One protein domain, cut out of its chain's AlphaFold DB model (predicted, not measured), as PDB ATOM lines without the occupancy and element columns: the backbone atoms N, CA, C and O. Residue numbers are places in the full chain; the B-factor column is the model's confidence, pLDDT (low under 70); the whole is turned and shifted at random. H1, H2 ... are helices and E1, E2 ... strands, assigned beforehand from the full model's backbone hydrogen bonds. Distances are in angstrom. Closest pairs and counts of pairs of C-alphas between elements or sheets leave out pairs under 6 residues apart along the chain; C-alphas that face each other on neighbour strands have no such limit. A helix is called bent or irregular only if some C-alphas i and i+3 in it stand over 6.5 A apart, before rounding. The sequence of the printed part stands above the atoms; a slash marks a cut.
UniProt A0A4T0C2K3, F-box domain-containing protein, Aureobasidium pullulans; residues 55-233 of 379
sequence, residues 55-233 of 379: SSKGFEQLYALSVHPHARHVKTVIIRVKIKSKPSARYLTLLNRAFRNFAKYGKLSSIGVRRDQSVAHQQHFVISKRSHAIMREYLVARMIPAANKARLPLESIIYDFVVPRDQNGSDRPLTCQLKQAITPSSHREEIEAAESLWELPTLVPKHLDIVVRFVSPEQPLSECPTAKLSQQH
ATOM      1  N   SER A  55    -156.853 405.978 -21.628       87.00
ATOM      2  CA  SER A  55    -157.891 405.172 -20.969       87.00
ATOM      3  C   SER A  55    -158.435 404.093 -21.918       87.00
ATOM      4  O   SER A  55    -158.289 404.213 -23.133       87.00
ATOM      5  N   SER A  56    -159.090 403.042 -21.401       87.44
ATOM      6  CA  SER A  56    -159.652 401.970 -22.257       87.44
ATOM      7  C   SER A  56    -160.574 402.527 -23.340       87.44
ATOM      8  O   SER A  56    -160.415 402.195 -24.512       87.44
ATOM      9  N   LYS A  57    -161.466 403.446 -22.951       89.06
ATOM     10  CA  LYS A  57    -162.397 404.116 -23.862       89.06
ATOM     11  C   LYS A  57    -161.658 404.915 -24.940       89.06
ATOM     12  O   LYS A  57    -162.022 404.829 -26.107       89.06
ATOM     13  N   GLY A  58    -160.598 405.640 -24.574       90.56
ATOM     14  CA  GLY A  58    -159.794 406.401 -25.534       90.56
ATOM     15  C   GLY A  58    -159.108 405.516 -26.581       90.56
ATOM     16  O   GLY A  58    -159.126 405.841 -27.766       90.56
ATOM     17  N   PHE A  59    -158.573 404.354 -26.188       92.06
ATOM     18  CA  PHE A  59    -157.968 403.408 -27.140       92.06
ATOM     19  C   PHE A  59    -158.985 402.657 -27.995       92.06
ATOM     20  O   PHE A  59    -158.693 402.341 -29.147       92.06
ATOM     21  N   GLU A  60    -160.170 402.373 -27.460       93.56
ATOM     22  CA  GLU A  60    -161.279 401.820 -28.242       93.56
ATOM     23  C   GLU A  60    -161.741 402.816 -29.307       93.56
ATOM     24  O   GLU A  60    -161.902 402.434 -30.463       93.56
ATOM     25  N   GLN A  61    -161.842 404.104 -28.960       93.81
ATOM     26  CA  GLN A  61    -162.134 405.180 -29.910       93.81
ATOM     27  C   GLN A  61    -161.032 405.342 -30.963       93.81
ATOM     28  O   GLN A  61    -161.339 405.457 -32.149       93.81
ATOM     29  N   LEU A  62    -159.755 405.306 -30.564       94.69
ATOM     30  CA  LEU A  62    -158.625 405.348 -31.496       94.69
ATOM     31  C   LEU A  62    -158.669 404.167 -32.475       94.69
ATOM     32  O   LEU A  62    -158.469 404.342 -33.677       94.69
ATOM     33  N   TYR A  63    -158.942 402.962 -31.971       94.75
ATOM     34  CA  TYR A  63    -159.056 401.771 -32.804       94.75
ATOM     35  C   TYR A  63    -160.256 401.856 -33.752       94.75
ATOM     36  O   TYR A  63    -160.085 401.628 -34.950       94.75
ATOM     37  N   ALA A  64    -161.432 402.244 -33.256       93.94
ATOM     38  CA  ALA A  64    -162.624 402.438 -34.074       93.94
ATOM     39  C   ALA A  64    -162.376 403.469 -35.184       93.94
ATOM     40  O   ALA A  64    -162.660 403.194 -36.350       93.94
ATOM     41  N   LEU A  65    -161.746 404.604 -34.853       93.12
ATOM     42  CA  LEU A  65    -161.364 405.602 -35.848       93.12
ATOM     43  C   LEU A  65    -160.400 405.021 -36.881       93.12
ATOM     44  O   LEU A  65    -160.572 405.284 -38.061       93.12
ATOM     45  N   SER A  66    -159.419 404.214 -36.468       93.19
ATOM     46  CA  SER A  66    -158.422 403.643 -37.384       93.19
ATOM     47  C   SER A  66    -159.013 402.714 -38.453       93.19
ATOM     48  O   SER A  66    -158.415 402.542 -39.512       93.19
ATOM     49  N   VAL A  67    -160.172 402.102 -38.186       93.69
ATOM     50  CA  VAL A  67    -160.890 401.235 -39.137       93.69
ATOM     51  C   VAL A  67    -161.892 402.040 -39.977       93.69
ATOM     52  O   VAL A  67    -162.315 401.583 -41.035       93.69
ATOM     53  N   HIS A  68    -162.243 403.252 -39.546       89.56
ATOM     54  CA  HIS A  68    -163.209 404.103 -40.229       89.56
ATOM     55  C   HIS A  68    -162.691 404.580 -41.603       89.56
ATOM     56  O   HIS A  68    -161.512 404.928 -41.713       89.56
ATOM     57  N   PRO A  69    -163.550 404.719 -42.634       85.00
ATOM     58  CA  PRO A  69    -163.152 405.237 -43.952       85.00
ATOM     59  C   PRO A  69    -162.432 406.597 -43.918       85.00
ATOM     60  O   PRO A  69    -161.544 406.869 -44.725       85.00
ATOM     61  N   HIS A  70    -162.776 407.449 -42.948       83.81
ATOM     62  CA  HIS A  70    -162.170 408.777 -42.779       83.81
ATOM     63  C   HIS A  70    -160.809 408.772 -42.066       83.81
ATOM     64  O   HIS A  70    -160.186 409.827 -41.954       83.81
ATOM     65  N   ALA A  71    -160.299 407.614 -41.631       86.88
ATOM     66  CA  ALA A  71    -158.959 407.490 -41.050       86.88
ATOM     67  C   ALA A  71    -157.860 408.042 -41.972       86.88
ATOM     68  O   ALA A  71    -156.852 408.556 -41.493       86.88
ATOM     69  N   ARG A  72    -158.087 408.000 -43.293       87.81
ATOM     70  CA  ARG A  72    -157.198 408.564 -44.320       87.81
ATOM     71  C   ARG A  72    -156.957 410.073 -44.188       87.81
ATOM     72  O   ARG A  72    -156.017 410.578 -44.785       87.81
ATOM     73  N   HIS A  73    -157.795 410.798 -43.449       88.69
ATOM     74  CA  HIS A  73    -157.642 412.240 -43.248       88.69
ATOM     75  C   HIS A  73    -156.874 412.589 -41.968       88.69
ATOM     76  O   HIS A  73    -156.493 413.743 -41.802       88.69
ATOM     77  N   VAL A  74    -156.614 411.615 -41.090       91.88
ATOM     78  CA  VAL A  74    -155.889 411.830 -39.833       91.88
ATOM     79  C   VAL A  74    -154.388 411.894 -40.113       91.88
ATOM     80  O   VAL A  74    -153.795 410.915 -40.568       91.88
ATOM     81  N   LYS A  75    -153.775 413.039 -39.808       93.56
ATOM     82  CA  LYS A  75    -152.326 413.271 -39.916       93.56
ATOM     83  C   LYS A  75    -151.609 413.234 -38.574       93.56
ATOM     84  O   LYS A  75    -150.437 412.869 -38.529       93.56
ATOM     85  N   THR A  76    -152.324 413.554 -37.498       94.25
ATOM     86  CA  THR A  76    -151.764 413.701 -36.157       94.25
ATOM     87  C   THR A  76    -152.626 412.985 -35.123       94.25
ATOM     88  O   THR A  76    -153.826 413.241 -35.017       94.25
ATOM     89  N   VAL A  77    -152.011 412.121 -34.312       95.25
ATOM     90  CA  VAL A  77    -152.662 411.476 -33.156       95.25
ATOM     91  C   VAL A  77    -151.968 411.885 -31.864       95.25
ATOM     92  O   VAL A  77    -150.772 411.655 -31.701       95.25
ATOM     93  N   ILE A  78    -152.728 412.428 -30.915       93.69
ATOM     94  CA  ILE A  78    -152.222 412.885 -29.617       93.69
ATOM     95  C   ILE A  78    -152.910 412.145 -28.482       93.69
ATOM     96  O   ILE A  78    -154.136 412.137 -28.372       93.69
ATOM     97  N   ILE A  79    -152.118 411.558 -27.592       92.75
ATOM     98  CA  ILE A  79    -152.626 410.871 -26.410       92.75
ATOM     99  C   ILE A  79    -152.605 411.823 -25.210       92.75
ATOM    100  O   ILE A  79    -151.552 412.305 -24.797       92.75
ATOM    101  N   ARG A  80    -153.781 412.095 -24.643       89.25
ATOM    102  CA  ARG A  80    -153.970 412.891 -23.428       89.25
ATOM    103  C   ARG A  80    -153.700 412.030 -22.199       89.25
ATOM    104  O   ARG A  80    -154.409 411.060 -21.936       89.25
ATOM    105  N   VAL A  81    -152.671 412.378 -21.441       84.25
ATOM    106  CA  VAL A  81    -152.202 411.634 -20.275       84.25
ATOM    107  C   VAL A  81    -152.732 412.292 -19.006       84.25
ATOM    108  O   VAL A  81    -152.337 413.405 -18.659       84.25
ATOM    109  N   LYS A  82    -153.611 411.582 -18.290       77.00
ATOM    110  CA  LYS A  82    -154.009 411.933 -16.920       77.00
ATOM    111  C   LYS A  82    -152.928 411.464 -15.947       77.00
ATOM    112  O   LYS A  82    -152.327 410.409 -16.125       77.00
ATOM    113  N   ILE A  83    -152.729 412.204 -14.863       65.12
ATOM    114  CA  ILE A  83    -151.664 411.967 -13.866       65.12
ATOM    115  C   ILE A  83    -151.695 410.567 -13.245       65.12
ATOM    116  O   ILE A  83    -150.651 409.990 -12.950       65.12
ATOM    117  N   LYS A  84    -152.895 410.020 -13.023       67.31
ATOM    118  CA  LYS A  84    -153.079 408.687 -12.430       67.31
ATOM    119  C   LYS A  84    -153.101 407.568 -13.475       67.31
ATOM    120  O   LYS A  84    -153.157 406.398 -13.099       67.31
ATOM    121  N   SER A  85    -153.065 407.896 -14.766       67.69
ATOM    122  CA  SER A  85    -153.123 406.889 -15.820       67.69
ATOM    123  C   SER A  85    -151.805 406.129 -15.899       67.69
ATOM    124  O   SER A  85    -150.739 406.709 -16.085       67.69
ATOM    125  N   LYS A  86    -151.895 404.801 -15.804       69.69
ATOM    126  CA  LYS A  86    -150.807 403.893 -16.165       69.69
ATOM    127  C   LYS A  86    -151.172 403.170 -17.460       69.69
ATOM    128  O   LYS A  86    -152.316 402.721 -17.594       69.69
ATOM    129  N   PRO A  87    -150.239 403.039 -18.415       70.81
ATOM    130  CA  PRO A  87    -150.485 402.245 -19.605       70.81
ATOM    131  C   PRO A  87    -150.708 400.776 -19.221       70.81
ATOM    132  O   PRO A  87    -149.914 400.189 -18.489       70.81
ATOM    133  N   SER A  88    -151.797 400.177 -19.710       78.81
ATOM    134  CA  SER A  88    -152.073 398.744 -19.557       78.81
ATOM    135  C   SER A  88    -151.665 397.971 -20.816       78.81
ATOM    136  O   SER A  88    -151.612 398.532 -21.915       78.81
ATOM    137  N   ALA A  89    -151.436 396.660 -20.695       80.81
ATOM    138  CA  ALA A  89    -151.136 395.797 -21.845       80.81
ATOM    139  C   ALA A  89    -152.248 395.826 -22.918       80.81
ATOM    140  O   ALA A  89    -151.971 395.791 -24.122       80.81
ATOM    141  N   ARG A  90    -153.513 395.973 -22.493       83.62
ATOM    142  CA  ARG A  90    -154.664 396.141 -23.394       83.62
ATOM    143  C   ARG A  90    -154.528 397.404 -24.245       83.62
ATOM    144  O   ARG A  90    -154.754 397.345 -25.451       83.62
ATOM    145  N   TYR A  91    -154.097 398.520 -23.652       84.75
ATOM    146  CA  TYR A  91    -153.922 399.793 -24.368       84.75
ATOM    147  C   TYR A  91    -152.849 399.676 -25.447       84.75
ATOM    148  O   TYR A  91    -153.061 400.086 -26.584       84.75
ATOM    149  N   LEU A  92    -151.723 399.033 -25.124       85.00
ATOM    150  CA  LEU A  92    -150.639 398.801 -26.080       85.00
ATOM    151  C   LEU A  92    -151.073 397.893 -27.236       85.00
ATOM    152  O   LEU A  92    -150.671 398.105 -28.379       85.00
ATOM    153  N   THR A  93    -151.917 396.896 -26.969       90.88
ATOM    154  CA  THR A  93    -152.462 396.024 -28.019       90.88
ATOM    155  C   THR A  93    -153.347 396.809 -28.985       90.88
ATOM    156  O   THR A  93    -153.194 396.676 -30.202       90.88
ATOM    157  N   LEU A  94    -154.240 397.654 -28.460       92.19
ATOM    158  CA  LEU A  94    -155.112 398.506 -29.271       92.19
ATOM    159  C   LEU A  94    -154.323 399.563 -30.047       92.19
ATOM    160  O   LEU A  94    -154.554 399.711 -31.243       92.19
ATOM    161  N   LEU A  95    -153.331 400.209 -29.426       93.88
ATOM    162  CA  LEU A  95    -152.423 401.149 -30.091       93.88
ATOM    163  C   LEU A  95    -151.717 400.493 -31.287       93.88
ATOM    164  O   LEU A  95    -151.769 401.006 -32.401       93.88
ATOM    165  N   ASN A  96    -151.120 399.314 -31.084       93.94
ATOM    166  CA  ASN A  96    -150.437 398.571 -32.147       93.94
ATOM    167  C   ASN A  96    -151.380 398.150 -33.286       93.94
ATOM    168  O   ASN A  96    -150.963 398.045 -34.440       93.94
ATOM    169  N   ARG A  97    -152.644 397.836 -32.982       94.81
ATOM    170  CA  ARG A  97    -153.655 397.539 -34.010       94.81
ATOM    171  C   ARG A  97    -154.056 398.807 -34.764       94.81
ATOM    172  O   ARG A  97    -154.077 398.782 -35.989       94.81
ATOM    173  N   ALA A  98    -154.299 399.902 -34.049       95.62
ATOM    174  CA  ALA A  98    -154.668 401.180 -34.639       95.62
ATOM    175  C   ALA A  98    -153.574 401.710 -35.572       95.62
ATOM    176  O   ALA A  98    -153.857 402.042 -36.718       95.62
ATOM    177  N   PHE A  99    -152.312 401.704 -35.140       96.31
ATOM    178  CA  PHE A  99    -151.189 402.157 -35.966       96.31
ATOM    179  C   PHE A  99    -150.996 401.302 -37.219       96.31
ATOM    180  O   PHE A  99    -150.765 401.848 -38.292       96.31
ATOM    181  N   ARG A 100    -151.187 399.978 -37.133       95.31
ATOM    182  CA  ARG A 100    -151.193 399.115 -38.328       95.31
ATOM    183  C   ARG A 100    -152.317 399.457 -39.302       95.31
ATOM    184  O   ARG A 100    -152.118 399.341 -40.504       95.31
ATOM    185  N   ASN A 101    -153.486 399.864 -38.813       94.62
ATOM    186  CA  ASN A 101    -154.568 400.315 -39.685       94.62
ATOM    187  C   ASN A 101    -154.254 401.678 -40.313       94.62
ATOM    188  O   ASN A 101    -154.416 401.825 -41.519       94.62
ATOM    189  N   PHE A 102    -153.727 402.636 -39.543       94.50
ATOM    190  CA  PHE A 102    -153.295 403.932 -40.079       94.50
ATOM    191  C   PHE A 102    -152.192 403.800 -41.136       94.50
ATOM    192  O   PHE A 102    -152.215 404.520 -42.135       94.50
ATOM    193  N   ALA A 103    -151.278 402.839 -40.970       92.88
ATOM    194  CA  ALA A 103    -150.223 402.561 -41.940       92.88
ATOM    195  C   ALA A 103    -150.764 402.179 -43.324       92.88
ATOM    196  O   ALA A 103    -150.157 402.544 -44.325       92.88
ATOM    197  N   LYS A 104    -151.936 401.532 -43.405       92.06
ATOM    198  CA  LYS A 104    -152.581 401.196 -44.688       92.06
ATOM    199  C   LYS A 104    -152.942 402.439 -45.504       92.06
ATOM    200  O   LYS A 104    -152.955 402.374 -46.726       92.06
ATOM    201  N   TYR A 105    -153.246 403.550 -44.833       87.94
ATOM    202  CA  TYR A 105    -153.585 404.812 -45.490       87.94
ATOM    203  C   TYR A 105    -152.355 405.686 -45.762       87.94
ATOM    204  O   TYR A 105    -152.385 406.504 -46.677       87.94
ATOM    205  N   GLY A 106    -151.291 405.544 -44.963       82.69
ATOM    206  CA  GLY A 106    -150.021 406.248 -45.169       82.69
ATOM    207  C   GLY A 106    -150.095 407.769 -44.989       82.69
ATOM    208  O   GLY A 106    -149.323 408.490 -45.613       82.69
ATOM    209  N   LYS A 107    -151.046 408.275 -44.190       88.62
ATOM    210  CA  LYS A 107    -151.252 409.724 -43.972       88.62
ATOM    211  C   LYS A 107    -150.918 410.217 -42.564       88.62
ATOM    212  O   LYS A 107    -150.764 411.419 -42.385       88.62
ATOM    213  N   LEU A 108    -150.790 409.311 -41.594       93.88
ATOM    214  CA  LEU A 108    -150.432 409.643 -40.216       93.88
ATOM    215  C   LEU A 108    -148.928 409.948 -40.134       93.88
ATOM    216  O   LEU A 108    -148.120 409.023 -40.048       93.88
ATOM    217  N   SER A 109    -148.581 411.234 -40.188       94.12
ATOM    218  CA  SER A 109    -147.206 411.751 -40.201       94.12
ATOM    219  C   SER A 109    -146.718 412.210 -38.827       94.12
ATOM    220  O   SER A 109    -145.520 412.412 -38.635       94.12
ATOM    221  N   SER A 110    -147.622 412.363 -37.857       95.94
ATOM    222  CA  SER A 110    -147.284 412.888 -36.537       95.94
ATOM    223  C   SER A 110    -147.975 412.132 -35.407       95.94
ATOM    224  O   SER A 110    -149.150 411.762 -35.480       95.94
ATOM    225  N   ILE A 111    -147.245 411.936 -34.313       96.31
ATOM    226  CA  ILE A 111    -147.775 411.362 -33.073       96.31
ATOM    227  C   ILE A 111    -147.332 412.188 -31.876       96.31
ATOM    228  O   ILE A 111    -146.255 412.774 -31.892       96.31
ATOM    229  N   GLY A 112    -148.125 412.226 -30.812       94.62
ATOM    230  CA  GLY A 112    -147.766 413.041 -29.664       94.62
ATOM    231  C   GLY A 112    -148.471 412.713 -28.368       94.62
ATOM    232  O   GLY A 112    -149.332 411.835 -28.287       94.62
ATOM    233  N   VAL A 113    -148.090 413.461 -27.341       91.94
ATOM    234  CA  VAL A 113    -148.653 413.379 -25.995       91.94
ATOM    235  C   VAL A 113    -149.014 414.771 -25.496       91.94
ATOM    236  O   VAL A 113    -148.299 415.736 -25.749       91.94
ATOM    237  N   ARG A 114    -150.123 414.861 -24.763       87.94
ATOM    238  CA  ARG A 114    -150.579 416.073 -24.074       87.94
ATOM    239  C   ARG A 114    -150.875 415.734 -22.622       87.94
ATOM    240  O   ARG A 114    -151.458 414.689 -22.355       87.94
ATOM    241  N   ARG A 115    -150.545 416.617 -21.685       79.06
ATOM    242  CA  ARG A 115    -151.021 416.483 -20.302       79.06
ATOM    243  C   ARG A 115    -152.498 416.856 -20.218       79.06
ATOM    244  O   ARG A 115    -152.884 417.925 -20.672       79.06
ATOM    245  N   ASP A 116    -153.320 416.008 -19.617       72.50
ATOM    246  CA  ASP A 116    -154.712 416.361 -19.335       72.50
ATOM    247  C   ASP A 116    -154.782 417.156 -18.017       72.50
ATOM    248  O   ASP A 116    -154.332 416.669 -16.972       72.50
ATOM    249  N   GLN A 117    -155.260 418.404 -18.061       62.31
ATOM    250  CA  GLN A 117    -155.329 419.280 -16.885       62.31
ATOM    251  C   GLN A 117    -156.580 418.955 -16.057       62.31
ATOM    252  O   GLN A 117    -157.700 419.252 -16.455       62.31
ATOM    253  N   SER A 118    -156.384 418.380 -14.867       48.69
ATOM    254  CA  SER A 118    -157.430 418.279 -13.836       48.69
ATOM    255  C   SER A 118    -156.905 418.611 -12.430       48.69
ATOM    256  O   SER A 118    -157.378 418.043 -11.444       48.69
ATOM    257  N   VAL A 119    -155.859 419.437 -12.312       47.03
ATOM    258  CA  VAL A 119    -155.186 419.680 -11.021       47.03
ATOM    259  C   VAL A 119    -155.557 421.054 -10.481       47.03
ATOM    260  O   VAL A 119    -155.421 422.051 -11.183       47.03
ATOM    261  N   ALA A 120    -156.030 421.082  -9.235       47.94
ATOM    262  CA  ALA A 120    -156.236 422.300  -8.463       47.94
ATOM    263  C   ALA A 120    -154.895 422.865  -7.952       47.94
ATOM    264  O   ALA A 120    -153.988 422.099  -7.616       47.94
ATOM    265  N   HIS A 121    -154.828 424.197  -7.832       46.03
ATOM    266  CA  HIS A 121    -153.632 425.058  -7.736       46.03
ATOM    267  C   HIS A 121    -152.523 424.676  -6.729       46.03
ATOM    268  O   HIS A 121    -151.408 425.166  -6.859       46.03
ATOM    269  N   GLN A 122    -152.751 423.782  -5.762       39.38
ATOM    270  CA  GLN A 122    -151.801 423.535  -4.663       39.38
ATOM    271  C   GLN A 122    -151.013 422.213  -4.745       39.38
ATOM    272  O   GLN A 122    -150.024 422.055  -4.039       39.38
ATOM    273  N   GLN A 123    -151.379 421.267  -5.620       46.12
ATOM    274  CA  GLN A 123    -150.660 419.980  -5.754       46.12
ATOM    275  C   GLN A 123    -149.757 419.904  -7.002       46.12
ATOM    276  O   GLN A 123    -149.328 418.823  -7.404       46.12
ATOM    277  N   HIS A 124    -149.484 421.039  -7.649       54.34
ATOM    278  CA  HIS A 124    -149.020 421.097  -9.036       54.34
ATOM    279  C   HIS A 124    -147.662 420.432  -9.298       54.34
ATOM    280  O   HIS A 124    -147.544 419.727 -10.298       54.34
ATOM    281  N   PHE A 125    -146.665 420.587  -8.424       51.56
ATOM    282  CA  PHE A 125    -145.264 420.334  -8.789       51.56
ATOM    283  C   PHE A 125    -144.829 418.857  -8.830       51.56
ATOM    284  O   PHE A 125    -144.423 418.360  -9.884       51.56
ATOM    285  N   VAL A 126    -144.957 418.112  -7.722       51.72
ATOM    286  CA  VAL A 126    -144.608 416.669  -7.678       51.72
ATOM    287  C   VAL A 126    -145.424 415.891  -8.714       51.72
ATOM    288  O   VAL A 126    -144.946 414.959  -9.368       51.72
ATOM    289  N   ILE A 127    -146.669 416.325  -8.899       57.41
ATOM    290  CA  ILE A 127    -147.588 415.815  -9.904       57.41
ATOM    291  C   ILE A 127    -147.113 416.166 -11.325       57.41
ATOM    292  O   ILE A 127    -147.184 415.307 -12.206       57.41
ATOM    293  N   SER A 128    -146.588 417.378 -11.545       63.06
ATOM    294  CA  SER A 128    -146.051 417.848 -12.827       63.06
ATOM    295  C   SER A 128    -144.870 416.998 -13.281       63.06
ATOM    296  O   SER A 128    -144.985 416.305 -14.295       63.06
ATOM    297  N   LYS A 129    -143.791 416.923 -12.487       68.88
ATOM    298  CA  LYS A 129    -142.578 416.163 -12.846       68.88
ATOM    299  C   LYS A 129    -142.891 414.697 -13.153       68.88
ATOM    300  O   LYS A 129    -142.452 414.153 -14.168       68.88
ATOM    301  N   ARG A 130    -143.730 414.067 -12.324       72.25
ATOM    302  CA  ARG A 130    -144.184 412.687 -12.539       72.25
ATOM    303  C   ARG A 130    -145.005 412.539 -13.822       72.25
ATOM    304  O   ARG A 130    -144.815 411.566 -14.546       72.25
ATOM    305  N   SER A 131    -145.904 413.477 -14.118       74.19
ATOM    306  CA  SER A 131    -146.732 413.427 -15.330       74.19
ATOM    307  C   SER A 131    -145.910 413.588 -16.611       74.19
ATOM    308  O   SER A 131    -146.087 412.800 -17.538       74.19
ATOM    309  N   HIS A 132    -144.945 414.512 -16.633       78.56
ATOM    310  CA  HIS A 132    -144.043 414.709 -17.768       78.56
ATOM    311  C   HIS A 132    -143.130 413.494 -17.992       78.56
ATOM    312  O   HIS A 132    -142.926 413.080 -19.136       78.56
ATOM    313  N   ALA A 133    -142.658 412.851 -16.917       79.38
ATOM    314  CA  ALA A 133    -141.911 411.597 -17.005       79.38
ATOM    315  C   ALA A 133    -142.753 410.450 -17.599       79.38
ATOM    316  O   ALA A 133    -142.262 409.723 -18.461       79.38
ATOM    317  N   ILE A 134    -144.023 410.313 -17.194       81.00
ATOM    318  CA  ILE A 134    -144.952 409.317 -17.764       81.00
ATOM    319  C   ILE A 134    -145.225 409.615 -19.241       81.00
ATOM    320  O   ILE A 134    -145.169 408.708 -20.064       81.00
ATOM    321  N   MET A 135    -145.493 410.875 -19.596       85.88
ATOM    322  CA  MET A 135    -145.693 411.286 -20.989       85.88
ATOM    323  C   MET A 135    -144.483 410.931 -21.854       85.88
ATOM    324  O   MET A 135    -144.646 410.365 -22.934       85.88
ATOM    325  N   ARG A 136    -143.274 411.216 -21.359       86.75
ATOM    326  CA  ARG A 136    -142.022 410.881 -22.039       86.75
ATOM    327  C   ARG A 136    -141.836 409.374 -22.186       86.75
ATOM    328  O   ARG A 136    -141.556 408.924 -23.291       86.75
ATOM    329  N   GLU A 137    -141.995 408.597 -21.110       86.56
ATOM    330  CA  GLU A 137    -141.898 407.128 -21.172       86.56
ATOM    331  C   GLU A 137    -142.903 406.564 -22.169       86.56
ATOM    332  O   GLU A 137    -142.538 405.764 -23.025       86.56
ATOM    333  N   TYR A 138    -144.146 407.032 -22.128       88.25
ATOM    334  CA  TYR A 138    -145.176 406.560 -23.035       88.25
ATOM    335  C   TYR A 138    -144.858 406.898 -24.499       88.25
ATOM    336  O   TYR A 138    -144.958 406.034 -25.373       88.25
ATOM    337  N   LEU A 139    -144.417 408.125 -24.778       90.69
ATOM    338  CA  LEU A 139    -144.035 408.542 -26.124       90.69
ATOM    339  C   LEU A 139    -142.842 407.724 -26.648       90.69
ATOM    340  O   LEU A 139    -142.939 407.091 -27.700       90.69
ATOM    341  N   VAL A 140    -141.742 407.699 -25.891       89.88
ATOM    342  CA  VAL A 140    -140.457 407.123 -26.310       89.88
ATOM    343  C   VAL A 140    -140.469 405.598 -26.277       89.88
ATOM    344  O   VAL A 140    -140.029 404.962 -27.228       89.88
ATOM    345  N   ALA A 141    -140.973 404.988 -25.205       89.62
ATOM    346  CA  ALA A 141    -140.898 403.540 -25.018       89.62
ATOM    347  C   ALA A 141    -142.085 402.791 -25.635       89.62
ATOM    348  O   ALA A 141    -142.000 401.577 -25.835       89.62
ATOM    349  N   ARG A 142    -143.209 403.470 -25.921       90.69
ATOM    350  CA  ARG A 142    -144.440 402.808 -26.395       90.69
ATOM    351  C   ARG A 142    -144.885 403.292 -27.765       90.69
ATOM    352  O   ARG A 142    -145.013 402.467 -28.667       90.69
ATOM    353  N   MET A 143    -145.121 404.591 -27.937       93.50
ATOM    354  CA  MET A 143    -145.693 405.111 -29.181       93.50
ATOM    355  C   MET A 143    -144.705 405.057 -30.348       93.50
ATOM    356  O   MET A 143    -145.062 404.523 -31.398       93.50
ATOM    357  N   ILE A 144    -143.468 405.533 -30.168       93.62
ATOM    358  CA  ILE A 144    -142.446 405.504 -31.227       93.62
ATOM    359  C   ILE A 144    -142.155 404.056 -31.682       93.62
ATOM    360  O   ILE A 144    -142.256 403.784 -32.880       93.62
ATOM    361  N   PRO A 145    -141.899 403.075 -30.789       93.88
ATOM    362  CA  PRO A 145    -141.690 401.688 -31.202       93.88
ATOM    363  C   PRO A 145    -142.905 401.067 -31.896       93.88
ATOM    364  O   PRO A 145    -142.743 400.345 -32.881       93.88
ATOM    365  N   ALA A 146    -144.124 401.352 -31.422       94.19
ATOM    366  CA  ALA A 146    -145.348 400.878 -32.065       94.19
ATOM    367  C   ALA A 146    -145.498 401.442 -33.485       94.19
ATOM    368  O   ALA A 146    -145.873 400.712 -34.404       94.19
ATOM    369  N   ALA A 147    -145.183 402.726 -33.675       94.56
ATOM    370  CA  ALA A 147    -145.248 403.384 -34.974       94.56
ATOM    371  C   ALA A 147    -144.200 402.835 -35.947       94.56
ATOM    372  O   ALA A 147    -144.538 402.495 -37.081       94.56
ATOM    373  N   ASN A 148    -142.967 402.644 -35.471       93.25
ATOM    374  CA  ASN A 148    -141.887 402.033 -36.245       93.25
ATOM    375  C   ASN A 148    -142.247 400.603 -36.669       93.25
ATOM    376  O   ASN A 148    -142.102 400.240 -37.834       93.25
ATOM    377  N   LYS A 149    -142.797 399.797 -35.751       94.69
ATOM    378  CA  LYS A 149    -143.261 398.434 -36.054       94.69
ATOM    379  C   LYS A 149    -144.388 398.421 -37.091       94.69
ATOM    380  O   LYS A 149    -144.456 397.505 -37.908       94.69
ATOM    381  N   ALA A 150    -145.270 399.417 -37.053       94.75
ATOM    382  CA  ALA A 150    -146.342 399.586 -38.027       94.75
ATOM    383  C   ALA A 150    -145.872 400.198 -39.359       94.75
ATOM    384  O   ALA A 150    -146.664 400.211 -40.298       94.75
ATOM    385  N   ARG A 151    -144.614 400.658 -39.462       94.06
ATOM    386  CA  ARG A 151    -144.055 401.367 -40.627       94.06
ATOM    387  C   ARG A 151    -144.846 402.628 -40.990       94.06
ATOM    388  O   ARG A 151    -145.131 402.878 -42.157       94.06
ATOM    389  N   LEU A 152    -145.236 403.401 -39.977       94.12
ATOM    390  CA  LEU A 152    -145.857 404.704 -40.204       94.12
ATOM    391  C   LEU A 152    -144.841 405.685 -40.820       94.12
ATOM    392  O   LEU A 152    -143.688 405.688 -40.383       94.12
ATOM    393  N   PRO A 153    -145.249 406.531 -41.786       93.19
ATOM    394  CA  PRO A 153    -144.392 407.556 -42.379       93.19
ATOM    395  C   PRO A 153    -144.290 408.765 -41.439       93.19
ATOM    396  O   PRO A 153    -144.768 409.852 -41.753       93.19
ATOM    397  N   LEU A 154    -143.748 408.555 -40.238       94.38
ATOM    398  CA  LEU A 154    -143.623 409.621 -39.252       94.38
ATOM    399  C   LEU A 154    -142.564 410.636 -39.688       94.38
ATOM    400  O   LEU A 154    -141.430 410.275 -39.984       94.38
ATOM    401  N   GLU A 155    -142.951 411.903 -39.656       94.44
ATOM    402  CA  GLU A 155    -142.092 413.063 -39.892       94.44
ATOM    403  C   GLU A 155    -141.787 413.784 -38.577       94.44
ATOM    404  O   GLU A 155    -140.705 414.338 -38.397       94.44
ATOM    405  N   SER A 156    -142.733 413.777 -37.630       95.12
ATOM    406  CA  SER A 156    -142.575 414.512 -36.379       95.12
ATOM    407  C   SER A 156    -143.234 413.854 -35.175       95.12
ATOM    408  O   SER A 156    -144.200 413.090 -35.270       95.12
ATOM    409  N   ILE A 157    -142.705 414.193 -34.005       94.88
ATOM    410  CA  ILE A 157    -143.332 413.931 -32.718       94.88
ATOM    411  C   ILE A 157    -143.779 415.243 -32.084       94.88
ATOM    412  O   ILE A 157    -143.104 416.264 -32.202       94.88
ATOM    413  N   ILE A 158    -144.912 415.205 -31.393       93.44
ATOM    414  CA  ILE A 158    -145.512 416.381 -30.772       93.44
ATOM    415  C   ILE A 158    -145.558 416.209 -29.257       93.44
ATOM    416  O   ILE A 158    -146.061 415.214 -28.730       93.44
ATOM    417  N   TYR A 159    -145.057 417.211 -28.555       90.56
ATOM    418  CA  TYR A 159    -145.146 417.342 -27.118       90.56
ATOM    419  C   TYR A 159    -145.966 418.585 -26.779       90.56
ATOM    420  O   TYR A 159    -145.479 419.712 -26.867       90.56
ATOM    421  N   ASP A 160    -147.220 418.381 -26.391       87.75
ATOM    422  CA  ASP A 160    -148.083 419.474 -25.964       87.75
ATOM    423  C   ASP A 160    -147.838 419.758 -24.482       87.75
ATOM    424  O   ASP A 160    -148.257 419.005 -23.591       87.75
ATOM    425  N   PHE A 161    -147.156 420.870 -24.239       79.50
ATOM    426  CA  PHE A 161    -146.924 421.434 -22.926       79.50
ATOM    427  C   PHE A 161    -148.112 422.326 -22.557       79.50
ATOM    428  O   PHE A 161    -148.301 423.388 -23.144       79.50
ATOM    429  N   VAL A 162    -148.957 421.889 -21.624       75.38
ATOM    430  CA  VAL A 162    -150.146 422.669 -21.251       75.38
ATOM    431  C   VAL A 162    -149.775 423.677 -20.180       75.38
ATOM    432  O   VAL A 162    -149.424 423.280 -19.069       75.38
ATOM    433  N   VAL A 163    -149.890 424.960 -20.507       65.19
ATOM    434  CA  VAL A 163    -149.547 426.033 -19.575       65.19
ATOM    435  C   VAL A 163    -150.701 426.222 -18.570       65.19
ATOM    436  O   VAL A 163    -151.867 426.213 -18.979       65.19
ATOM    437  N   PRO A 164    -150.440 426.309 -17.252       52.53
ATOM    438  CA  PRO A 164    -151.489 426.521 -16.250       52.53
ATOM    439  C   PRO A 164    -152.217 427.861 -16.438       52.53
ATOM    440  O   PRO A 164    -151.582 428.866 -16.746       52.53
ATOM    441  N   ARG A 165    -153.538 427.880 -16.205       48.34
ATOM    442  CA  ARG A 165    -154.317 429.126 -16.073       48.34
ATOM    443  C   ARG A 165    -154.066 429.785 -14.716       48.34
ATOM    444  O   ARG A 165    -153.839 429.077 -13.733       48.34
ATOM    445  N   ASP A 166    -154.191 431.111 -14.657       43.41
ATOM    446  CA  ASP A 166    -154.399 431.829 -13.397       43.41
ATOM    447  C   ASP A 166    -155.887 431.792 -12.972       43.41
ATOM    448  O   ASP A 166    -156.757 431.324 -13.713       43.41
ATOM    449  N   GLN A 167    -156.190 432.274 -11.763       37.81
ATOM    450  CA  GLN A 167    -157.543 432.271 -11.182       37.81
ATOM    451  C   GLN A 167    -158.536 433.221 -11.879       37.81
ATOM    452  O   GLN A 167    -159.731 433.140 -11.609       37.81
ATOM    453  N   ASN A 168    -158.073 434.101 -12.771       38.22
ATOM    454  CA  ASN A 168    -158.875 435.182 -13.344       38.22
ATOM    455  C   ASN A 168    -159.311 434.921 -14.793       38.22
ATOM    456  O   ASN A 168    -159.990 435.767 -15.370       38.22
ATOM    457  N   GLY A 169    -158.938 433.778 -15.383       38.75
ATOM    458  CA  GLY A 169    -159.500 433.293 -16.648       38.75
ATOM    459  C   GLY A 169    -159.397 434.276 -17.816       38.75
ATOM    460  O   GLY A 169    -160.332 434.346 -18.607       38.75
ATOM    461  N   SER A 170    -158.316 435.062 -17.914       34.75
ATOM    462  CA  SER A 170    -158.126 435.939 -19.077       34.75
ATOM    463  C   SER A 170    -157.196 435.305 -20.105       34.75
ATOM    464  O   SER A 170    -156.119 434.824 -19.763       34.75
ATOM    465  N   ASP A 171    -157.571 435.432 -21.375       38.06
ATOM    466  CA  ASP A 171    -156.768 435.106 -22.561       38.06
ATOM    467  C   ASP A 171    -155.638 436.108 -22.839       38.06
ATOM    468  O   ASP A 171    -155.147 436.239 -23.962       38.06
ATOM    469  N   ARG A 172    -155.201 436.873 -21.835       33.56
ATOM    470  CA  ARG A 172    -154.009 437.690 -22.032       33.56
ATOM    471  C   ARG A 172    -152.823 436.735 -22.196       33.56
ATOM    472  O   ARG A 172    -152.741 435.759 -21.445       33.56
ATOM    473  N   PRO A 173    -151.872 437.009 -23.115       35.53
ATOM    474  CA  PRO A 173    -150.583 436.337 -23.060       35.53
ATOM    475  C   PRO A 173    -150.110 436.394 -21.608       35.53
ATOM    476  O   PRO A 173    -150.330 437.405 -20.930       35.53
ATOM    477  N   LEU A 174    -149.523 435.299 -21.116       37.66
ATOM    478  CA  LEU A 174    -149.052 435.116 -19.733       37.66
ATOM    479  C   LEU A 174    -148.443 436.388 -19.091       37.66
ATOM    480  O   LEU A 174    -148.510 436.593 -17.882       37.66
ATOM    481  N   THR A 175    -147.909 437.283 -19.910       38.12
ATOM    482  CA  THR A 175    -147.350 438.603 -19.628       38.12
ATOM    483  C   THR A 175    -148.212 439.584 -18.814       38.12
ATOM    484  O   THR A 175    -147.646 440.372 -18.057       38.12
ATOM    485  N   CYS A 176    -149.550 439.580 -18.887       31.34
ATOM    486  CA  CYS A 176    -150.350 440.510 -18.063       31.34
ATOM    487  C   CYS A 176    -150.799 439.940 -16.711       31.34
ATOM    488  O   CYS A 176    -151.102 440.721 -15.810       31.34
ATOM    489  N   GLN A 177    -150.837 438.616 -16.564       33.53
ATOM    490  CA  GLN A 177    -151.452 437.930 -15.421       33.53
ATOM    491  C   GLN A 177    -150.458 437.183 -14.520       33.53
ATOM    492  O   GLN A 177    -150.690 437.051 -13.318       33.53
ATOM    493  N   LEU A 178    -149.267 436.847 -15.031       41.00
ATOM    494  CA  LEU A 178    -148.134 436.394 -14.211       41.00
ATOM    495  C   LEU A 178    -147.684 437.421 -13.154       41.00
ATOM    496  O   LEU A 178    -146.937 437.071 -12.246       41.00
ATOM    497  N   LYS A 179    -148.155 438.673 -13.241       37.47
ATOM    498  CA  LYS A 179    -147.884 439.740 -12.265       37.47
ATOM    499  C   LYS A 179    -148.446 439.469 -10.867       37.47
ATOM    500  O   LYS A 179    -147.953 440.067  -9.920       37.47
ATOM    501  N   GLN A 180    -149.474 438.628 -10.723       35.62
ATOM    502  CA  GLN A 180    -150.183 438.489  -9.441       35.62
ATOM    503  C   GLN A 180    -150.256 437.059  -8.889       35.62
ATOM    504  O   GLN A 180    -150.483 436.910  -7.692       35.62
ATOM    505  N   ALA A 181    -150.041 436.017  -9.701       34.50
ATOM    506  CA  ALA A 181    -150.384 434.646  -9.295       34.50
ATOM    507  C   ALA A 181    -149.212 433.649  -9.198       34.50
ATOM    508  O   ALA A 181    -149.372 432.596  -8.586       34.50
ATOM    509  N   ILE A 182    -148.043 433.948  -9.774       38.56
ATOM    510  CA  ILE A 182    -146.904 433.016  -9.811       38.56
ATOM    511  C   ILE A 182    -145.793 433.570  -8.927       38.56
ATOM    512  O   ILE A 182    -145.077 434.503  -9.284       38.56
ATOM    513  N   THR A 183    -145.635 432.977  -7.745       42.72
ATOM    514  CA  THR A 183    -144.411 433.145  -6.960       42.72
ATOM    515  C   THR A 183    -143.215 432.693  -7.814       42.72
ATOM    516  O   THR A 183    -143.346 431.719  -8.561       42.72
ATOM    517  N   PRO A 184    -142.025 433.314  -7.694       41.47
ATOM    518  CA  PRO A 184    -140.803 432.882  -8.387       41.47
ATOM    519  C   PRO A 184    -140.494 431.376  -8.274       41.47
ATOM    520  O   PRO A 184    -139.811 430.821  -9.134       41.47
ATOM    521  N   SER A 185    -141.025 430.706  -7.243       46.50
ATOM    522  CA  SER A 185    -140.986 429.252  -7.084       46.50
ATOM    523  C   SER A 185    -141.719 428.515  -8.213       46.50
ATOM    524  O   SER A 185    -141.116 427.668  -8.855       46.50
ATOM    525  N   SER A 186    -142.948 428.902  -8.563       50.00
ATOM    526  CA  SER A 186    -143.763 428.215  -9.580       50.00
ATOM    527  C   SER A 186    -143.233 428.340 -11.020       50.00
ATOM    528  O   SER A 186    -143.360 427.402 -11.803       50.00
ATOM    529  N   HIS A 187    -142.552 429.439 -11.375       52.16
ATOM    530  CA  HIS A 187    -141.859 429.553 -12.670       52.16
ATOM    531  C   HIS A 187    -140.619 428.646 -12.743       52.16
ATOM    532  O   HIS A 187    -140.413 427.939 -13.727       52.16
ATOM    533  N   ARG A 188    -139.817 428.620 -11.673       54.69
ATOM    534  CA  ARG A 188    -138.660 427.723 -11.551       54.69
ATOM    535  C   ARG A 188    -139.080 426.251 -11.561       54.69
ATOM    536  O   ARG A 188    -138.440 425.431 -12.206       54.69
ATOM    537  N   GLU A 189    -140.182 425.936 -10.898       55.09
ATOM    538  CA  GLU A 189    -140.795 424.610 -10.855       55.09
ATOM    539  C   GLU A 189    -141.260 424.129 -12.242       55.09
ATOM    540  O   GLU A 189    -141.110 422.953 -12.573       55.09
ATOM    541  N   GLU A 190    -141.769 425.022 -13.093       59.66
ATOM    542  CA  GLU A 190    -142.164 424.681 -14.465       59.66
ATOM    543  C   GLU A 190    -140.938 424.441 -15.372       59.66
ATOM    544  O   GLU A 190    -140.934 423.510 -16.183       59.66
ATOM    545  N   ILE A 191    -139.848 425.196 -15.169       62.81
ATOM    546  CA  ILE A 191    -138.538 424.925 -15.792       62.81
ATOM    547  C   ILE A 191    -138.004 423.550 -15.347       62.81
ATOM    548  O   ILE A 191    -137.501 422.782 -16.166       62.81
ATOM    549  N   GLU A 192    -138.165 423.193 -14.069       62.28
ATOM    550  CA  GLU A 192    -137.788 421.877 -13.531       62.28
ATOM    551  C   GLU A 192    -138.703 420.733 -14.030       62.28
ATOM    552  O   GLU A 192    -138.290 419.577 -14.146       62.28
ATOM    553  N   ALA A 193    -139.961 421.015 -14.366       61.50
ATOM    554  CA  ALA A 193    -140.845 420.048 -15.018       61.50
ATOM    555  C   ALA A 193    -140.461 419.831 -16.496       61.50
ATOM    556  O   ALA A 193    -140.524 418.711 -17.026       61.50
ATOM    557  N   ALA A 194    -139.988 420.898 -17.140       64.38
ATOM    558  CA  ALA A 194    -139.475 420.886 -18.497       64.38
ATOM    559  C   ALA A 194    -138.111 420.196 -18.651       64.38
ATOM    560  O   ALA A 194    -137.699 419.965 -19.788       64.38
ATOM    561  N   GLU A 195    -137.457 419.753 -17.565       70.00
ATOM    562  CA  GLU A 195    -136.223 418.951 -17.648       70.00
ATOM    563  C   GLU A 195    -136.371 417.755 -18.594       70.00
ATOM    564  O   GLU A 195    -135.462 417.395 -19.343       70.00
ATOM    565  N   SER A 196    -137.567 417.164 -18.599       68.62
ATOM    566  CA  SER A 196    -137.908 416.040 -19.464       68.62
ATOM    567  C   SER A 196    -137.787 416.354 -20.962       68.62
ATOM    568  O   SER A 196    -137.461 415.444 -21.727       68.62
ATOM    569  N   LEU A 197    -137.993 417.612 -21.381       73.12
ATOM    570  CA  LEU A 197    -137.830 418.068 -22.767       73.12
ATOM    571  C   LEU A 197    -136.364 418.055 -23.198       73.12
ATOM    572  O   LEU A 197    -136.061 417.858 -24.374       73.12
ATOM    573  N   TRP A 198    -135.438 418.252 -22.263       75.12
ATOM    574  CA  TRP A 198    -134.010 418.317 -22.562       75.12
ATOM    575  C   TRP A 198    -133.428 416.951 -22.928       75.12
ATOM    576  O   TRP A 198    -132.457 416.881 -23.676       75.12
ATOM    577  N   GLU A 199    -134.044 415.872 -22.450       80.50
ATOM    578  CA  GLU A 199    -133.677 414.498 -22.803       80.50
ATOM    579  C   GLU A 199    -134.381 414.001 -24.076       80.50
ATOM    580  O   GLU A 199    -133.979 412.990 -24.641       80.50
ATOM    581  N   LEU A 200    -135.420 414.681 -24.576       82.56
ATOM    582  CA  LEU A 200    -136.123 414.220 -25.782       82.56
ATOM    583  C   LEU A 200    -135.205 414.088 -27.010       82.56
ATOM    584  O   LEU A 200    -135.281 413.050 -27.666       82.56
ATOM    585  N   PRO A 201    -134.308 415.048 -27.323       85.44
ATOM    586  CA  PRO A 201    -133.430 414.923 -28.484       85.44
ATOM    587  C   PRO A 201    -132.539 413.676 -28.457       85.44
ATOM    588  O   PRO A 201    -132.300 413.077 -29.500       85.44
ATOM    589  N   THR A 202    -132.081 413.235 -27.281       85.50
ATOM    590  CA  THR A 202    -131.207 412.055 -27.172       85.50
ATOM    591  C   THR A 202    -131.968 410.735 -27.305       85.50
ATOM    592  O   THR A 202    -131.379 409.727 -27.688       85.50
ATOM    593  N   LEU A 203    -133.268 410.737 -27.006       86.62
ATOM    594  CA  LEU A 203    -134.120 409.547 -26.993       86.62
ATOM    595  C   LEU A 203    -134.892 409.331 -28.301       86.62
ATOM    596  O   LEU A 203    -135.350 408.222 -28.580       86.62
ATOM    597  N   VAL A 204    -135.079 410.389 -29.084       87.50
ATOM    598  CA  VAL A 204    -135.906 410.380 -30.292       87.50
ATOM    599  C   VAL A 204    -135.026 410.142 -31.522       87.50
ATOM    600  O   VAL A 204    -133.965 410.761 -31.640       87.50
ATOM    601  N   PRO A 205    -135.440 409.273 -32.465       89.50
ATOM    602  CA  PRO A 205    -134.708 409.061 -33.709       89.50
ATOM    603  C   PRO A 205    -134.425 410.370 -34.457       89.50
ATOM    604  O   PRO A 205    -135.322 411.182 -34.651       89.50
ATOM    605  N   LYS A 206    -133.189 410.548 -34.942       89.50
ATOM    606  CA  LYS A 206    -132.726 411.811 -35.555       89.50
ATOM    607  C   LYS A 206    -133.519 412.275 -36.783       89.50
ATOM    608  O   LYS A 206    -133.489 413.460 -37.087       89.50
ATOM    609  N   HIS A 207    -134.175 411.350 -37.485       90.38
ATOM    610  CA  HIS A 207    -134.991 411.646 -38.667       90.38
ATOM    611  C   HIS A 207    -136.376 412.212 -38.324       90.38
ATOM    612  O   HIS A 207    -137.094 412.622 -39.225       90.38
ATOM    613  N   LEU A 208    -136.770 412.195 -37.044       92.69
ATOM    614  CA  LEU A 208    -138.029 412.768 -36.588       92.69
ATOM    615  C   LEU A 208    -137.795 414.171 -36.044       92.69
ATOM    616  O   LEU A 208    -136.947 414.387 -35.171       92.69
ATOM    617  N   ASP A 209    -138.612 415.105 -36.511       94.06
ATOM    618  CA  ASP A 209    -138.668 416.441 -35.943       94.06
ATOM    619  C   ASP A 209    -139.365 416.403 -34.579       94.06
ATOM    620  O   ASP A 209    -140.385 415.737 -34.393       94.06
ATOM    621  N   ILE A 210    -138.843 417.153 -33.614       93.44
ATOM    622  CA  ILE A 210    -139.439 417.295 -32.287       93.44
ATOM    623  C   ILE A 210    -140.171 418.627 -32.231       93.44
ATOM    624  O   ILE A 210    -139.554 419.684 -32.352       93.44
ATOM    625  N   VAL A 211    -141.485 418.581 -32.038       93.50
ATOM    626  CA  VAL A 211    -142.345 419.761 -31.957       93.50
ATOM    627  C   VAL A 211    -142.867 419.897 -30.534       93.50
ATOM    628  O   VAL A 211    -143.568 419.016 -30.044       93.50
ATOM    629  N   VAL A 212    -142.555 421.002 -29.867       90.50
ATOM    630  CA  VAL A 212    -143.134 421.380 -28.574       90.50
ATOM    631  C   VAL A 212    -144.141 422.488 -28.820       90.50
ATOM    632  O   VAL A 212    -143.793 423.513 -29.404       90.50
ATOM    633  N   ARG A 213    -145.382 422.286 -28.377       89.19
ATOM    634  CA  ARG A 213    -146.439 423.302 -28.447       89.19
ATOM    635  C   ARG A 213    -146.849 423.687 -27.042       89.19
ATOM    636  O   ARG A 213    -147.166 422.811 -26.240       89.19
ATOM    637  N   PHE A 214    -146.862 424.978 -26.756       82.38
ATOM    638  CA  PHE A 214    -147.361 425.510 -25.499       82.38
ATOM    639  C   PHE A 214    -148.845 425.798 -25.667       82.38
ATOM    640  O   PHE A 214    -149.237 426.690 -26.412       82.38
ATOM    641  N   VAL A 215    -149.680 424.977 -25.044       79.19
ATOM    642  CA  VAL A 215    -151.119 424.973 -25.296       79.19
ATOM    643  C   VAL A 215    -151.859 425.633 -24.141       79.19
ATOM    644  O   VAL A 215    -151.692 425.229 -22.989       79.19
ATOM    645  N   SER A 216    -152.741 426.573 -24.485       72.00
ATOM    646  CA  SER A 216    -153.820 427.071 -23.627       72.00
ATOM    647  C   SER A 216    -155.164 426.465 -24.073       72.00
ATOM    648  O   SER A 216    -155.327 426.194 -25.263       72.00
ATOM    649  N   PRO A 217    -156.142 426.218 -23.178       64.00
ATOM    650  CA  PRO A 217    -157.416 425.612 -23.570       64.00
ATOM    651  C   PRO A 217    -158.315 426.506 -24.445       64.00
ATOM    652  O   PRO A 217    -159.186 425.970 -25.121       64.00
ATOM    653  N   GLU A 218    -158.122 427.827 -24.421       58.50
ATOM    654  CA  GLU A 218    -158.931 428.817 -25.162       58.50
ATOM    655  C   GLU A 218    -158.316 429.228 -26.509       58.50
ATOM    656  O   GLU A 218    -159.022 429.715 -27.389       58.50
ATOM    657  N   GLN A 219    -157.021 428.975 -26.716       63.69
ATOM    658  CA  GLN A 219    -156.324 429.406 -27.924       63.69
ATOM    659  C   GLN A 219    -156.439 428.358 -29.048       63.69
ATOM    660  O   GLN A 219    -156.214 427.164 -28.801       63.69
ATOM    661  N   PRO A 220    -156.732 428.764 -30.299       66.44
ATOM    662  CA  PRO A 220    -156.671 427.852 -31.430       66.44
ATOM    663  C   PRO A 220    -155.248 427.303 -31.601       66.44
ATOM    664  O   PRO A 220    -154.253 428.017 -31.476       66.44
ATOM    665  N   LEU A 221    -155.146 426.013 -31.940       68.12
ATOM    666  CA  LEU A 221    -153.864 425.308 -32.100       68.12
ATOM    667  C   LEU A 221    -152.911 425.975 -33.102       68.12
ATOM    668  O   LEU A 221    -151.698 425.824 -32.979       68.12
ATOM    669  N   SER A 222    -153.454 426.680 -34.097       66.19
ATOM    670  CA  SER A 222    -152.697 427.417 -35.114       66.19
ATOM    671  C   SER A 222    -151.914 428.601 -34.552       66.19
ATOM    672  O   SER A 222    -150.941 429.026 -35.166       66.19
ATOM    673  N   GLU A 223    -152.321 429.127 -33.400       71.31
ATOM    674  CA  GLU A 223    -151.704 430.300 -32.783       71.31
ATOM    675  C   GLU A 223    -150.820 429.939 -31.588       71.31
ATOM    676  O   GLU A 223    -150.055 430.784 -31.119       71.31
ATOM    677  N   CYS A 224    -150.873 428.685 -31.126       80.56
ATOM    678  CA  CYS A 224    -150.094 428.231 -29.984       80.56
ATOM    679  C   CYS A 224    -148.585 428.458 -30.199       80.56
ATOM    680  O   CYS A 224    -148.039 428.044 -31.235       80.56
ATOM    681  N   PRO A 225    -147.880 429.031 -29.203       86.62
ATOM    682  CA  PRO A 225    -146.429 429.125 -29.227       86.62
ATOM    683  C   PRO A 225    -145.810 427.755 -29.506       86.62
ATOM    684  O   PRO A 225    -146.139 426.761 -28.853       86.62
ATOM    685  N   THR A 226    -144.930 427.689 -30.501       90.81
ATOM    686  CA  THR A 226    -144.405 426.420 -31.011       90.81
ATOM    687  C   THR A 226    -142.898 426.486 -31.203       90.81
ATOM    688  O   THR A 226    -142.363 427.441 -31.765       90.81
ATOM    689  N   ALA A 227    -142.217 425.429 -30.769       91.88
ATOM    690  CA  ALA A 227    -140.808 425.187 -31.024       91.88
ATOM    691  C   ALA A 227    -140.632 423.884 -31.801       91.88
ATOM    692  O   ALA A 227    -141.086 422.830 -31.365       91.88
ATOM    693  N   LYS A 228    -139.956 423.945 -32.945       94.00
ATOM    694  CA  LYS A 228    -139.668 422.796 -33.801       94.00
ATOM    695  C   LYS A 228    -138.161 422.603 -33.926       94.00
ATOM    696  O   LYS A 228    -137.472 423.457 -34.478       94.00
ATOM    697  N   LEU A 229    -137.669 421.464 -33.452       92.88
ATOM    698  CA  LEU A 229    -136.276 421.043 -33.544       92.88
ATOM    699  C   LEU A 229    -136.145 419.905 -34.562       92.88
ATOM    700  O   LEU A 229    -136.700 418.828 -34.357       92.88
ATOM    701  N   SER A 230    -135.363 420.119 -35.618       92.69
ATOM    702  CA  SER A 230    -134.944 419.062 -36.541       92.69
ATOM    703  C   SER A 230    -133.505 418.674 -36.258       92.69
ATOM    704  O   SER A 230    -132.587 419.476 -36.433       92.69
ATOM    705  N   GLN A 231    -133.294 417.434 -35.821       89.50
ATOM    706  CA  GLN A 231    -131.949 416.931 -35.543       89.50
ATOM    707  C   GLN A 231    -131.197 416.568 -36.824       89.50
ATOM    708  O   GLN A 231    -129.991 416.774 -36.900       89.50
ATOM    709  N   GLN A 232    -131.902 416.041 -37.830       89.75
ATOM    710  CA  GLN A 232    -131.323 415.691 -39.126       89.75
ATOM    711  C   GLN A 232    -130.845 416.927 -39.890       89.75
ATOM    712  O   GLN A 232    -129.776 416.895 -40.497       89.75
ATOM    713  N   HIS A 233    -131.625 418.006 -39.850       90.50
ATOM    714  CA  HIS A 233    -131.299 419.250 -40.546       90.50
ATOM    715  C   HIS A 233    -130.582 420.271 -39.656       90.50
ATOM    716  O   HIS A 233    -130.217 421.342 -40.135       90.50
TER     717      HIS A 233
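AT A GLANCE: This is residues 55 to 233 of the 379 residues of the protein "F-box domain-containing protein" of Aureobasidium pullulans (UniProt A0A4T0C2K3). A twisted sheet of five strands has the long helix H4 packed along one face, over E1 and E2, while H1 and H3 lie side by side beyond the edge strand E1. H6, H7 and H8 follow one another along H4, and the loop of residues 163 to 177 with the short H5 makes one end of the longest axis, far from H2 and the last residues of H3. The printed part has 179 residues, with eight named helices and five named strands in the order H1 H2 E1 H3 E2 H4 E3 H5 H6 H7 H8 E4 E5. The sheet runs E1 E2 E3 E4 E5 and is mixed, with E5 antiparallel to E4 and the other neighbours parallel. The class is mixed, helices and strands, and the whole is compact, with a radius of gyration of the C-alphas of 17.0 A and spans of 51 by 38 by 27 A.

HOW THE PARTS SIT: E1, residues 76 to 81, is an edge strand, parallel to E2, residues 110 to 115, at 23 degrees, with N 79 and O 112 at 2.9 A. E2 is parallel to E3, residues 156 to 162, at 17 degrees, with N 158 and O 111 at 2.8 A. E3 is parallel to E4, residues 209 to 215, at 21 degrees, with N 159 and O 211 at 2.8 A. E4 and the other edge strand E5, residues 226 to 230, form a hairpin, antiparallel at 170 degrees, with N 212 and O 227 at 2.8 A. H4, residues 124 to 150, is on the sheet at a height of 8.6 A, over E2 and only just over E1, with 3 C-alphas falling on E1. It makes two layers with the sheet, a helix on one face, and runs along the strands, at 19 degrees to E2 on the local plane; the closest C-alphas of H4 and E2, those of Met 135 and Val 113, are 6.2 A apart. H3, residues 89 to 105, touches residues 142 to 150 of H4 at a steep tilt of 51 degrees, the same way, closest at the C-alphas of Arg 100 and Ala 150, 4.9 A. H1, residues 56 to 67, touches H3 at a shallow tilt of 19 degrees, the same way, closest at the C-alphas of Tyr 63 and Ala 98, 4.8 A; it only grazes the sheet. H2, residues 69 to 73, touches residues 102 to 105 of H3, closest at the C-alphas of Arg 72 and Tyr 105, 5.3 A. H6, residues 184 to 193, touches residues 125 to 132 of H4 at a shallow tilt of 22 degrees, the same way, closest at the C-alphas of Lys 129 and Ala 193, 4.8 A. H7, residues 195 to 198, only just touches H4, with 3 pairs of C-alphas within 8 A, the closest being Ala 133 and Ser 196 at 6.5 A. H8, residues 200 to 203, only grazes the sheet, and H5, residues 178 to 181, is apart from H6 and H4. Strand-helix-strand units, two parallel neighbour strands with helices between them along the chain, are E1, H3, E2 and E2, H4, E3, both with right-handed crossovers, and E3, H5 to H8, E4. Every O i to N i+4 pair is within hydrogen-bond range in H1 and H6, but 11 of 13 in H3, 21 of 23 in H4 and 0 of 1 in H2, where 1 of 2 O i to N i+3 pairs is; H5, H7 and H8 are too short for an O i to N i+4 pair.

IN THESE COORDINATES: H1 begins at C-alpha 56, (-159.652, 401.970, -22.257), and is 16.9 A long. H3 measures 25.4 A, H4 36.2 A and H6 14.4 A from first to last C-alpha. H2 and H4 are only just irregular: C-alphas 69 and 72 are 6.8 A apart, and C-alphas 141 and 144 are 6.7 A apart. E1 measures 16.0 A, E2 17.0 A, E3 18.8 A, E4 18.5 A and E5 13.2 A. H4 begins at C-alpha 124, (-149.020, 421.097, -9.036), and E5 ends at C-alpha 230, (-134.944, 419.062, -36.541).

THE WHOLE: The C-alphas of Lys 104 and Gln 180 are the two farthest apart, 51.4 A. The printed part has no cut, and the one long link is E3 to H5, 15 residues. The mean pLDDT of the printed part is 76.8; residues 83 to 86, 117 to 129, 163 to 194, 196 and 217 to 222 are under 70.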